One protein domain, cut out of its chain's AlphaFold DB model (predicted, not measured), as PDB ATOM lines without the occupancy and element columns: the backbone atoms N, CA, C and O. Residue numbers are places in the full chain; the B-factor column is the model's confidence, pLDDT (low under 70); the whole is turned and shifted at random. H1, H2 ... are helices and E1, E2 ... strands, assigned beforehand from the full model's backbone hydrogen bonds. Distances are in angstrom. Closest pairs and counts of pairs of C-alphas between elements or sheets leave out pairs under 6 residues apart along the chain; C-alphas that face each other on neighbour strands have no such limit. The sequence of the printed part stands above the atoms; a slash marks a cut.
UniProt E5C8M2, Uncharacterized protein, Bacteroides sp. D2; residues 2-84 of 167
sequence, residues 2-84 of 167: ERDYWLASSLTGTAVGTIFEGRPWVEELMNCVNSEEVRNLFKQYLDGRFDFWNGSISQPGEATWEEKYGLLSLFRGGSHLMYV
ATOM      1  N   GLU A   2      11.696  23.943  86.054       77.50
ATOM      2  CA  GLU A   2      12.244  25.258  85.689       77.50
ATOM      3  C   GLU A   2      13.740  25.302  86.028       77.50
ATOM      4  O   GLU A   2      14.157  24.703  87.020       77.50
ATOM      5  N   ARG A   3      14.545  25.947  85.176       85.12
ATOM      6  CA  ARG A   3      15.989  26.087  85.392       85.12
ATOM      7  C   ARG A   3      16.245  27.002  86.594       85.12
ATOM      8  O   ARG A   3      15.578  28.025  86.730       85.12
ATOM      9  N   ASP A   4      17.216  26.653  87.438       89.56
ATOM     10  CA  ASP A   4      17.595  27.481  88.582       89.56
ATOM     11  C   ASP A   4      18.046  28.886  88.125       89.56
ATOM     12  O   ASP A   4      18.602  29.073  87.037       89.56
ATOM     13  N   TYR A   5      17.749  29.898  88.946       90.19
ATOM     14  CA  TYR A   5      17.984  31.303  88.597       90.19
ATOM     15  C   TYR A   5      19.453  31.581  88.252       90.19
ATOM     16  O   TYR A   5      19.753  32.321  87.313       90.19
ATOM     17  N   TRP A   6      20.378  30.978  88.996       91.56
ATOM     18  CA  TRP A   6      21.809  31.212  88.834       91.56
ATOM     19  C   TRP A   6      22.340  30.641  87.524       91.56
ATOM     20  O   TRP A   6      23.109  31.293  86.824       91.56
ATOM     21  N   LEU A   7      21.907  29.445  87.149       93.69
ATOM     22  CA  LEU A   7      22.238  28.809  85.885       93.69
ATOM     23  C   LEU A   7      21.588  29.555  84.721       93.69
ATOM     24  O   LEU A   7      22.252  29.805  83.721       93.69
ATOM     25  N   ALA A   8      20.324  29.962  84.856       92.75
ATOM     26  CA  ALA A   8      19.626  30.733  83.828       92.75
ATOM     27  C   ALA A   8      20.281  32.099  83.567       92.75
ATOM     28  O   ALA A   8      20.372  32.526  82.418       92.75
ATOM     29  N   SER A   9      20.755  32.770  84.619       93.25
ATOM     30  CA  SER A   9      21.431  34.068  84.510       93.25
ATOM     31  C   SER A   9      22.888  33.960  84.052       93.25
ATOM     32  O   SER A   9      23.365  34.850  83.350       93.25
ATOM     33  N   SER A  10      23.591  32.875  84.391       95.75
ATOM     34  CA  SER A  10      25.007  32.705  84.039       95.75
ATOM     35  C   SER A  10      25.234  32.071  82.664       95.75
ATOM     36  O   SER A  10      26.011  32.615  81.875       95.75
ATOM     37  N   LEU A  11      24.549  30.967  82.339       96.56
ATOM     38  CA  LEU A  11      24.703  30.199  81.094       96.56
ATOM     39  C   LEU A  11      23.879  30.816  79.952       96.56
ATOM     40  O   LEU A  11      22.833  30.307  79.549       96.56
ATOM     41  N   THR A  12      24.358  31.948  79.444       96.00
ATOM     42  CA  THR A  12      23.678  32.776  78.428       96.00
ATOM     43  C   THR A  12      24.441  32.870  77.104       96.00
ATOM     44  O   THR A  12      24.044  33.591  76.188       96.00
ATOM     45  N   GLY A  13      25.574  32.178  77.007       96.44
ATOM     46  CA  GLY A  13      26.493  32.231  75.884       96.44
ATOM     47  C   GLY A  13      26.392  31.059  74.915       96.44
ATOM     48  O   GLY A  13      25.374  30.383  74.805       96.44
ATOM     49  N   THR A  14      27.470  30.851  74.161       94.69
ATOM     50  CA  THR A  14      27.581  29.819  73.124       94.69
ATOM     51  C   THR A  14      29.030  29.370  72.995       94.69
ATOM     52  O   THR A  14      29.935  30.178  73.183       94.69
ATOM     53  N   ALA A  15      29.230  28.100  72.640       95.88
ATOM     54  CA  ALA A  15      30.543  27.506  72.407       95.88
ATOM     55  C   ALA A  15      31.121  27.778  71.003       95.88
ATOM     56  O   ALA A  15      32.217  27.297  70.717       95.88
ATOM     57  N   VAL A  16      30.414  28.493  70.120       95.50
ATOM     58  CA  VAL A  16      30.888  28.779  68.750       95.50
ATOM     59  C   VAL A  16      32.260  29.459  68.776       95.50
ATOM     60  O   VAL A  16      32.460  30.436  69.498       95.50
ATOM     61  N   GLY A  17      33.196  28.952  67.974       94.75
ATOM     62  CA  GLY A  17      34.571  29.437  67.887       94.75
ATOM     63  C   GLY A  17      35.476  28.982  69.034       94.75
ATOM     64  O   GLY A  17      36.573  29.516  69.176       94.75
ATOM     65  N   THR A  18      35.041  28.023  69.858       97.44
ATOM     66  CA  THR A  18      35.816  27.507  71.000       97.44
ATOM     67  C   THR A  18      36.111  26.018  70.863       97.44
ATOM     68  O   THR A  18      35.525  25.319  70.038       97.44
ATOM     69  N   ILE A  19      36.966  25.485  71.739       96.75
ATOM     70  CA  ILE A  19      37.262  24.042  71.789       96.75
ATOM     71  C   ILE A  19      36.054  23.167  72.173       96.75
ATOM     72  O   ILE A  19      36.113  21.935  72.069       96.75
ATOM     73  N   PHE A  20      34.970  23.794  72.639       97.75
ATOM     74  CA  PHE A  20      33.727  23.132  73.010       97.75
ATOM     75  C   PHE A  20      32.693  23.124  71.879       97.75
ATOM     76  O   PHE A  20      31.657  22.475  72.009       97.75
ATOM     77  N   GLU A  21      32.961  23.788  70.753       97.62
ATOM     78  CA  GLU A  21      32.061  23.769  69.603       97.62
ATOM     79  C   GLU A  21      31.832  22.334  69.099       97.62
ATOM     80  O   GLU A  21      32.769  21.553  68.923       97.62
ATOM     81  N   GLY A  22      30.561  21.966  68.907       96.44
ATOM     82  CA  GLY A  22      30.166  20.635  68.435       96.44
ATOM     83  C   GLY A  22      30.382  19.494  69.437       96.44
ATOM     84  O   GLY A  22      30.189  18.332  69.079       96.44
ATOM     85  N   ARG A  23      30.780  19.779  70.684       97.31
ATOM     86  CA  ARG A  23      30.912  18.742  71.717       97.31
ATOM     87  C   ARG A  23      29.525  18.309  72.222       97.31
ATOM     88  O   ARG A  23      28.767  19.175  72.652       97.31
ATOM     89  N   PRO A  24      29.209  16.997  72.266       95.00
ATOM     90  CA  PRO A  24      27.890  16.514  72.699       95.00
ATOM     91  C   PRO A  24      27.486  16.982  74.102       95.00
ATOM     92  O   PRO A  24      26.352  17.393  74.325       95.00
ATOM     93  N   TRP A  25      28.445  17.023  75.029       96.25
ATOM     94  CA  TRP A  25      28.186  17.443  76.406       96.25
ATOM     95  C   TRP A  25      27.761  18.913  76.531       96.25
ATOM     96  O   TRP A  25      27.167  19.286  77.536       96.25
ATOM     97  N   VAL A  26      28.036  19.760  75.528       97.50
ATOM     98  CA  VAL A  26      27.552  21.148  75.525       97.50
ATOM     99  C   VAL A  26      26.044  21.181  75.313       97.50
ATOM    100  O   VAL A  26      25.365  21.965  75.964       97.50
ATOM    101  N   GLU A  27      25.495  20.318  74.459       95.56
ATOM    102  CA  GLU A  27      24.042  20.198  74.313       95.56
ATOM    103  C   GLU A  27      23.405  19.689  75.612       95.56
ATOM    104  O   GLU A  27      22.399  20.237  76.063       95.56
ATOM    105  N   GLU A  28      24.030  18.709  76.271       96.62
ATOM    106  CA  GLU A  28      23.616  18.248  77.604       96.62
ATOM    107  C   GLU A  28      23.646  19.400  78.624       96.62
ATOM    108  O   GLU A  28      22.659  19.627  79.326       96.62
ATOM    109  N   LEU A  29      24.720  20.198  78.637       96.69
ATOM    110  CA  LEU A  29      24.868  21.372  79.502       96.69
ATOM    111  C   LEU A  29      23.753  22.398  79.269       96.69
ATOM    112  O   LEU A  29      23.169  22.917  80.223       96.69
ATOM    113  N   MET A  30      23.430  22.690  78.007       94.44
ATOM    114  CA  MET A  30      22.375  23.647  77.666       94.44
ATOM    115  C   MET A  30      20.992  23.188  78.132       94.44
ATOM    116  O   MET A  30      20.128  24.042  78.327       94.44
ATOM    117  N   ASN A  31      20.808  21.895  78.397       94.25
ATOM    118  CA  ASN A  31      19.573  21.320  78.923       94.25
ATOM    119  C   ASN A  31      19.571  21.128  80.449       94.25
ATOM    120  O   ASN A  31      18.519  20.805  81.002       94.25
ATOM    121  N   CYS A  32      20.690  21.364  81.147       95.12
ATOM    122  CA  CYS A  32      20.729  21.279  82.607       95.12
ATOM    123  C   CYS A  32      19.744  22.256  83.248       95.12
ATOM    124  O   CYS A  32      19.655  23.416  82.837       95.12
ATOM    125  N   VAL A  33      19.050  21.831  84.298       93.75
ATOM    126  CA  VAL A  33      18.092  22.668  85.035       93.75
ATOM    127  C   VAL A  33      18.625  23.120  86.388       93.75
ATOM    128  O   VAL A  33      18.045  24.020  86.985       93.75
ATOM    129  N   ASN A  34      19.724  22.549  86.878       92.38
ATOM    130  CA  ASN A  34      20.293  22.927  88.167       92.38
ATOM    131  C   ASN A  34      21.825  22.824  88.207       92.38
ATOM    132  O   ASN A  34      22.466  22.195  87.364       92.38
ATOM    133  N   SER A  35      22.405  23.426  89.242       92.19
ATOM    134  CA  SER A  35      23.849  23.434  89.491       92.19
ATOM    135  C   SER A  35      24.457  22.042  89.750       92.19
ATOM    136  O   SER A  35      25.647  21.841  89.522       92.19
ATOM    137  N   GLU A  36      23.694  21.059  90.236       93.25
ATOM    138  CA  GLU A  36      24.206  19.697  90.458       93.25
ATOM    139  C   GLU A  36      24.483  18.967  89.141       93.25
ATOM    140  O   GLU A  36      25.549  18.373  88.985       93.25
ATOM    141  N   GLU A  37      23.581  19.080  88.167       95.06
ATOM    142  CA  GLU A  37      23.756  18.510  86.828       95.06
ATOM    143  C   GLU A  37      24.982  19.097  86.120       95.06
ATOM    144  O   GLU A  37      25.804  18.347  85.594       95.06
ATOM    145  N   VAL A  38      25.165  20.420  86.193       95.81
ATOM    146  CA  VAL A  38      26.346  21.099  85.629       95.81
ATOM    147  C   VAL A  38      27.633  20.568  86.255       95.81
ATOM    148  O   VAL A  38      28.578  20.238  85.540       95.81
ATOM    149  N   ARG A  39      27.672  20.425  87.585       95.00
ATOM    150  CA  ARG A  39      28.844  19.873  88.283       95.00
ATOM    151  C   ARG A  39      29.130  18.432  87.885       95.00
ATOM    152  O   ARG A  39      30.294  18.061  87.758       95.00
ATOM    153  N   ASN A  40      28.100  17.615  87.684       95.56
ATOM    154  CA  ASN A  40      28.274  16.240  87.221       95.56
ATOM    155  C   ASN A  40      28.858  16.201  85.801       95.56
ATOM    156  O   ASN A  40      29.802  15.445  85.566       95.56
ATOM    157  N   LEU A  41      28.396  17.074  84.898       96.50
ATOM    158  CA  LEU A  41      28.996  17.229  83.569       96.50
ATOM    159  C   LEU A  41      30.451  17.705  83.647       96.50
ATOM    160  O   LEU A  41      31.316  17.135  82.985       96.50
ATOM    161  N   PHE A  42      30.757  18.702  84.479       95.94
ATOM    162  CA  PHE A  42      32.130  19.187  84.652       95.94
ATOM    163  C   PHE A  42      33.051  18.084  85.180       95.94
ATOM    164  O   PHE A  42      34.149  17.901  84.660       95.94
ATOM    165  N   LYS A  43      32.606  17.281  86.152       94.50
ATOM    166  CA  LYS A  43      33.371  16.118  86.632       94.50
ATOM    167  C   LYS A  43      33.617  15.096  85.525       94.50
ATOM    168  O   LYS A  43      34.729  14.597  85.406       94.50
ATOM    169  N   GLN A  44      32.601  14.797  84.720       96.06
ATOM    170  CA  GLN A  44      32.688  13.786  83.669       96.06
ATOM    171  C   GLN A  44      33.572  14.219  82.492       96.06
ATOM    172  O   GLN A  44      34.330  13.405  81.968       96.06
ATOM    173  N   TYR A  45      33.463  15.474  82.056       96.00
ATOM    174  CA  TYR A  45      34.063  15.939  80.800       96.00
ATOM    175  C   TYR A  45      35.272  16.859  80.987       96.00
ATOM    176  O   TYR A  45      36.095  16.966  80.078       96.00
ATOM    177  N   LEU A  46      35.397  17.500  82.149       95.56
ATOM    178  CA  LEU A  46      36.497  18.408  82.488       95.56
ATOM    179  C   LEU A  46      37.359  17.878  83.642       95.56
ATOM    180  O   LEU A  46      38.223  18.598  84.131       95.56
ATOM    181  N   ASP A  47      37.144  16.628  84.066       92.62
ATOM    182  CA  ASP A  47      37.998  15.894  85.013       92.62
ATOM    183  C   ASP A  47      38.259  16.656  86.326       92.62
ATOM    184  O   ASP A  47      39.368  16.708  86.853       92.62
ATOM    185  N   GLY A  48      37.233  17.355  86.822       87.38
ATOM    186  CA  GLY A  48      37.319  18.129  88.063       87.38
ATOM    187  C   GLY A  48      38.214  19.373  87.997       87.38
ATOM    188  O   GLY A  48      38.441  19.994  89.033       87.38
ATOM    189  N   ARG A  49      38.693  19.784  86.812       95.44
ATOM    190  CA  ARG A  49      39.462  21.032  86.629       95.44
ATOM    191  C   ARG A  49      38.651  22.287  86.942       95.44
ATOM    192  O   ARG A  49      39.232  23.316  87.283       95.44
ATOM    193  N   PHE A  50      37.328  22.178  86.843       97.50
ATOM    194  CA  PHE A  50      36.370  23.249  87.078       97.50
ATOM    195  C   PHE A  50      35.229  22.779  87.978       97.50
ATOM    196  O   PHE A  50      34.818  21.619  87.914       97.50
ATOM    197  N   ASP A  51      34.689  23.701  88.768       96.25
ATOM    198  CA  ASP A  51      33.465  23.508  89.546       96.25
ATOM    199  C   ASP A  51      32.469  24.641  89.265       96.25
ATOM    200  O   ASP A  51      32.857  25.719  88.808       96.25
ATOM    201  N   PHE A  52      31.184  24.392  89.520       95.06
ATOM    202  CA  PHE A  52      30.107  25.358  89.306       95.06
ATOM    203  C   PHE A  52      29.218  25.488  90.541       95.06
ATOM    204  O   PHE A  52      28.635  24.511  91.014       95.06
ATOM    205  N   TRP A  53      29.059  26.712  91.037       91.44
ATOM    206  CA  TRP A  53      28.212  27.001  92.188       91.44
ATOM    207  C   TRP A  53      27.627  28.408  92.110       91.44
ATOM    208  O   TRP A  53      28.364  29.373  91.923       91.44
ATOM    209  N   ASN A  54      26.307  28.539  92.282       87.94
ATOM    210  CA  ASN A  54      25.599  29.827  92.311       87.94
ATOM    211  C   ASN A  54      25.995  30.773  91.159       87.94
ATOM    212  O   ASN A  54      26.301  31.944  91.373       87.94
ATOM    213  N   GLY A  55      26.044  30.250  89.929       87.81
ATOM    214  CA  GLY A  55      26.350  31.059  88.744       87.81
ATOM    215  C   GLY A  55      27.829  31.421  88.615       87.81
ATOM    216  O   GLY A  55      28.186  32.224  87.755       87.81
ATOM    217  N   SER A  56      28.680  30.833  89.460       93.00
ATOM    218  CA  SER A  56      30.120  31.042  89.454       93.00
ATOM    219  C   SER A  56      30.867  29.783  89.033       93.00
ATOM    220  O   SER A  56      30.539  28.689  89.490       93.00
ATOM    221  N   ILE A  57      31.892  29.947  88.201       97.06
ATOM    222  CA  ILE A  57      32.842  28.888  87.852       97.06
ATOM    223  C   ILE A  57      34.138  29.119  88.613       97.06
ATOM    224  O   ILE A  57      34.703  30.209  88.549       97.06
ATOM    225  N   SER A  58      34.634  28.097  89.299       96.94
ATOM    226  CA  SER A  58      35.963  28.105  89.915       96.94
ATOM    227  C   SER A  58      36.886  27.111  89.216       96.94
ATOM    228  O   SER A  58      36.428  26.115  88.654       96.94
ATOM    229  N   GLN A  59      38.191  27.383  89.242       96.81
ATOM    230  CA  GLN A  59      39.224  26.526  88.656       96.81
ATOM    231  C   GLN A  59      40.090  25.881  89.759       96.81
ATOM    232  O   GLN A  59      41.176  26.387  90.055       96.81
ATOM    233  N   PRO A  60      39.637  24.786  90.400       91.81
ATOM    234  CA  PRO A  60      40.427  24.071  91.403       91.81
ATOM    235  C   PRO A  60      41.616  23.283  90.821       91.81
ATOM    236  O   PRO A  60      42.572  23.033  91.550       91.81
ATOM    237  N   GLY A  61      41.568  22.880  89.544       90.19
ATOM    238  CA  GLY A  61      42.632  22.111  88.884       90.19
ATOM    239  C   GLY A  61      43.417  22.913  87.844       90.19
ATOM    240  O   GLY A  61      43.040  24.021  87.469       90.19
ATOM    241  N   GLU A  62      44.519  22.362  87.338       93.44
ATOM    242  CA  GLU A  62      45.237  22.966  86.209       93.44
ATOM    243  C   GLU A  62      44.395  22.880  84.937       93.44
ATOM    244  O   GLU A  62      43.880  21.814  84.621       93.44
ATOM    245  N   ALA A  63      44.260  23.987  84.207       96.06
ATOM    246  CA  ALA A  63      43.474  24.045  82.980       96.06
ATOM    247  C   ALA A  63      44.141  24.931  81.929       96.06
ATOM    248  O   ALA A  63      44.792  25.932  82.257       96.06
ATOM    249  N   THR A  64      43.925  24.578  80.666       96.38
ATOM    250  CA  THR A  64      44.390  25.353  79.510       96.38
ATOM    251  C   THR A  64      43.608  26.656  79.371       96.38
ATOM    252  O   THR A  64      42.515  26.811  79.926       96.38
ATOM    253  N   TRP A  65      44.158  27.624  78.636       97.25
ATOM    254  CA  TRP A  65      43.428  28.863  78.379       97.25
ATOM    255  C   TRP A  65      42.184  28.608  77.519       97.25
ATOM    256  O   TRP A  65      41.130  29.183  77.769       97.25
ATOM    257  N   GLU A  66      42.275  27.700  76.558       97.44
ATOM    258  CA  GLU A  66      41.193  27.340  75.655       97.44
ATOM    259  C   GLU A  66      39.977  26.780  76.406       97.44
ATOM    260  O   GLU A  66      38.841  27.117  76.075       97.44
ATOM    261  N   GLU A  67      40.199  25.981  77.455       97.56
ATOM    262  CA  GLU A  67      39.130  25.504  78.342       97.56
ATOM    263  C   GLU A  67      38.494  26.643  79.140       97.56
ATOM    264  O   GLU A  67      37.264  26.745  79.191       97.56
ATOM    265  N   LYS A  68      39.314  27.532  79.717       97.94
ATOM    266  CA  LYS A  68      38.830  28.717  80.445       97.94
ATOM    267  C   LYS A  68      37.987  29.598  79.529       97.94
ATOM    268  O   LYS A  68      36.872  29.967  79.884       97.94
ATOM    269  N   TYR A  69      38.486  29.885  78.328       98.19
ATOM    270  CA  TYR A  69      37.786  30.677  77.324       98.19
ATOM    271  C   TYR A  69      36.487  30.010  76.870       98.19
ATOM    272  O   TYR A  69      35.457  30.677  76.782       98.19
ATOM    273  N   GLY A  70      36.498  28.695  76.646       97.88
ATOM    274  CA  GLY A  70      35.293  27.929  76.339       97.88
ATOM    275  C   GLY A  70      34.214  28.104  77.410       97.88
ATOM    276  O   GLY A  70      33.069  28.420  77.085       97.88
ATOM    277  N   LEU A  71      34.576  27.998  78.691       97.88
ATOM    278  CA  LEU A  71      33.636  28.200  79.797       97.88
ATOM    279  C   LEU A  71      33.178  29.658  79.920       97.88
ATOM    280  O   LEU A  71      31.984  29.899  80.088       97.88
ATOM    281  N   LEU A  72      34.077  30.630  79.763       97.81
ATOM    282  CA  LEU A  72      33.738  32.058  79.715       97.81
ATOM    283  C   LEU A  72      32.744  32.368  78.584       97.81
ATOM    284  O   LEU A  72      31.807  33.145  78.771       97.81
ATOM    285  N   SER A  73      32.923  31.736  77.420       97.38
ATOM    286  CA  SER A  73      32.071  31.932  76.244       97.38
ATOM    287  C   SER A  73      30.656  31.384  76.424       97.38
ATOM    288  O   SER A  73      29.720  31.957  75.860       97.38
ATOM    289  N   LEU A  74      30.508  30.320  77.223       97.81
ATOM    290  CA  LEU A  74      29.245  29.678  77.584       97.81
ATOM    291  C   LEU A  74      28.555  30.416  78.740       97.81
ATOM    292  O   LEU A  74      27.372  30.741  78.650       97.81
ATOM    293  N   PHE A  75      29.289  30.744  79.801       97.44
ATOM    294  CA  PHE A  75      28.757  31.339  81.029       97.44
ATOM    295  C   PHE A  75      28.993  32.855  81.092       97.44
ATOM    296  O   PHE A  75      29.610  33.382  82.020       97.44
ATOM    297  N   ARG A  76      28.500  33.578  80.082       96.38
ATOM    298  CA  ARG A  76      28.755  35.020  79.907       96.38
ATOM    299  C   ARG A  76      28.186  35.901  81.017       96.38
ATOM    300  O   ARG A  76      28.745  36.958  81.282       96.38
ATOM    301  N   GLY A  77      27.074  35.492  81.628       93.25
ATOM    302  CA  GLY A  77      26.450  36.225  82.734       93.25
ATOM    303  C   GLY A  77      26.954  35.802  84.114       93.25
ATOM    304  O   GLY A  77      26.476  36.318  85.119       93.25
ATOM    305  N   GLY A  78      27.864  34.825  84.170       91.38
ATOM    306  CA  GLY A  78      28.408  34.288  85.411       91.38
ATOM    307  C   GLY A  78      29.674  34.998  85.879       91.38
ATOM    308  O   GLY A  78      30.312  35.750  85.139       91.38
ATOM    309  N   SER A  79      30.061  34.687  87.112       89.69
ATOM    310  CA  SER A  79      31.357  35.066  87.679       89.69
ATOM    311  C   SER A  79      32.355  33.927  87.496       89.69
ATOM    312  O   SER A  79      32.008  32.759  87.634       89.69
ATOM    313  N   HIS A  80      33.615  34.236  87.214       97.06
ATOM    314  CA  HIS A  80      34.640  33.211  87.009       97.06
ATOM    315  C   HIS A  80      35.817  33.489  87.925       97.06
ATOM    316  O   HIS A  80      36.263  34.627  87.991       97.06
ATOM    317  N   LEU A  81      36.313  32.478  88.627       96.94
ATOM    318  CA  LEU A  81      37.499  32.544  89.476       96.94
ATOM    319  C   LEU A  81      38.520  31.548  88.928       96.94
ATOM    320  O   LEU A  81      38.348  30.334  89.049       96.94
ATOM    321  N   MET A  82      39.540  32.057  88.241       97.62
ATOM    322  CA  MET A  82      40.473  31.239  87.464       97.62
ATOM    323  C   MET A  82      41.899  31.775  87.572       97.62
ATOM    324  O   MET A  82      42.123  32.964  87.802       97.62
ATOM    325  N   TYR A  83      42.878  30.895  87.378       97.06
ATOM    326  CA  TYR A  83      44.281  31.293  87.352       97.06
ATOM    327  C   TYR A  83      44.631  31.977  86.030       97.06
ATOM    328  O   TYR A  83      44.323  31.458  84.953       97.06
ATOM    329  N   VAL A  84      45.328  33.105  86.109       96.44
ATOM    330  CA  VAL A  84      45.866  33.861  84.971       96.44
ATOM    331  C   VAL A  84      47.352  34.106  85.178       96.44
ATOM    332  O   VAL A  84      47.782  34.363  86.301       96.44
TER     333      VAL A  84
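What this domain is: This is residues 2 to 84 of the 167 residues of an uncharacterized protein of Bacteroides sp. D2 (UniProt E5C8M2). What does the model look like? A small three-stranded sheet makes one wall of a compact body: H4 lies over its strand E3, H3 runs near E1, and H2 packs on H3 farther from the sheet. Short H1 grazes the sheet, and the loop of residues 11 to 23 passes H4 on its side away from the sheet. What is it built of? The printed part has 83 residues, with named elements in the order H1 H2 H3 E1 E2 H4 E3. The class is mixed, helices and strands, and the mixed sheet has the order E1 E2 E3; the radius of gyration of the C-alphas is 11.3 A and the spans are 33 by 25 by 22 A.

How they stand to each other: What follows H1, residues 5 to 10, which only grazes the sheet? H2, residues 24 to 31, and H3, residues 35 to 46, form a helical hairpin and touch at a shallow tilt of 9 degrees, opposite ways; their closest C-alphas are those of Leu 29 and Val 38, 6.3 A apart. In H1, H2, H3 and H4, residues 65 to 74, every O i to N i+4 pair is within hydrogen-bond range. How is the sheet paired? E1, residues 51 to 53, and E2, residues 56 to 58, are an antiparallel hairpin, with N 51 and O 58 within hydrogen-bond range at 3.0 A. E2 and E3, residues 79 to 84, are parallel, with N 81 and O 57 within range at 2.8 A. Which helices are on it? H3 only grazes it, and its closest C-alphas to E1 are those of Arg 39 and Phe 52, 5.7 A apart. H4 runs along the strands over E3, at a height over the sheet of 10.1 A; the closest C-alphas of H4 and E3 are those of Leu 72 and His 80, 7.4 A apart. E2, H4 and E3 are a strand-helix-strand unit, two parallel neighbour strands with a helix between, and its crossover is right-handed.

Where its parts are: Where do the elements begin and end? H1 begins at C-alpha 5, (17.984, 31.303, 88.597), and E3 ends at C-alpha 84, (45.866, 33.861, 84.971). How long are the longer ones? From first to last C-alpha H3 measures 15.3 A, E3 14.8 A, H4 14.2 A and H2 11.4 A.

The domain as a whole: How large is it? The two C-alphas farthest apart are those of Glu 2 and Val 84, at 34.7 A. Is anything missing or unsure? The printed part has no cut, the link from H1 to H2 is long, and no printed residue has a pLDDT under 70.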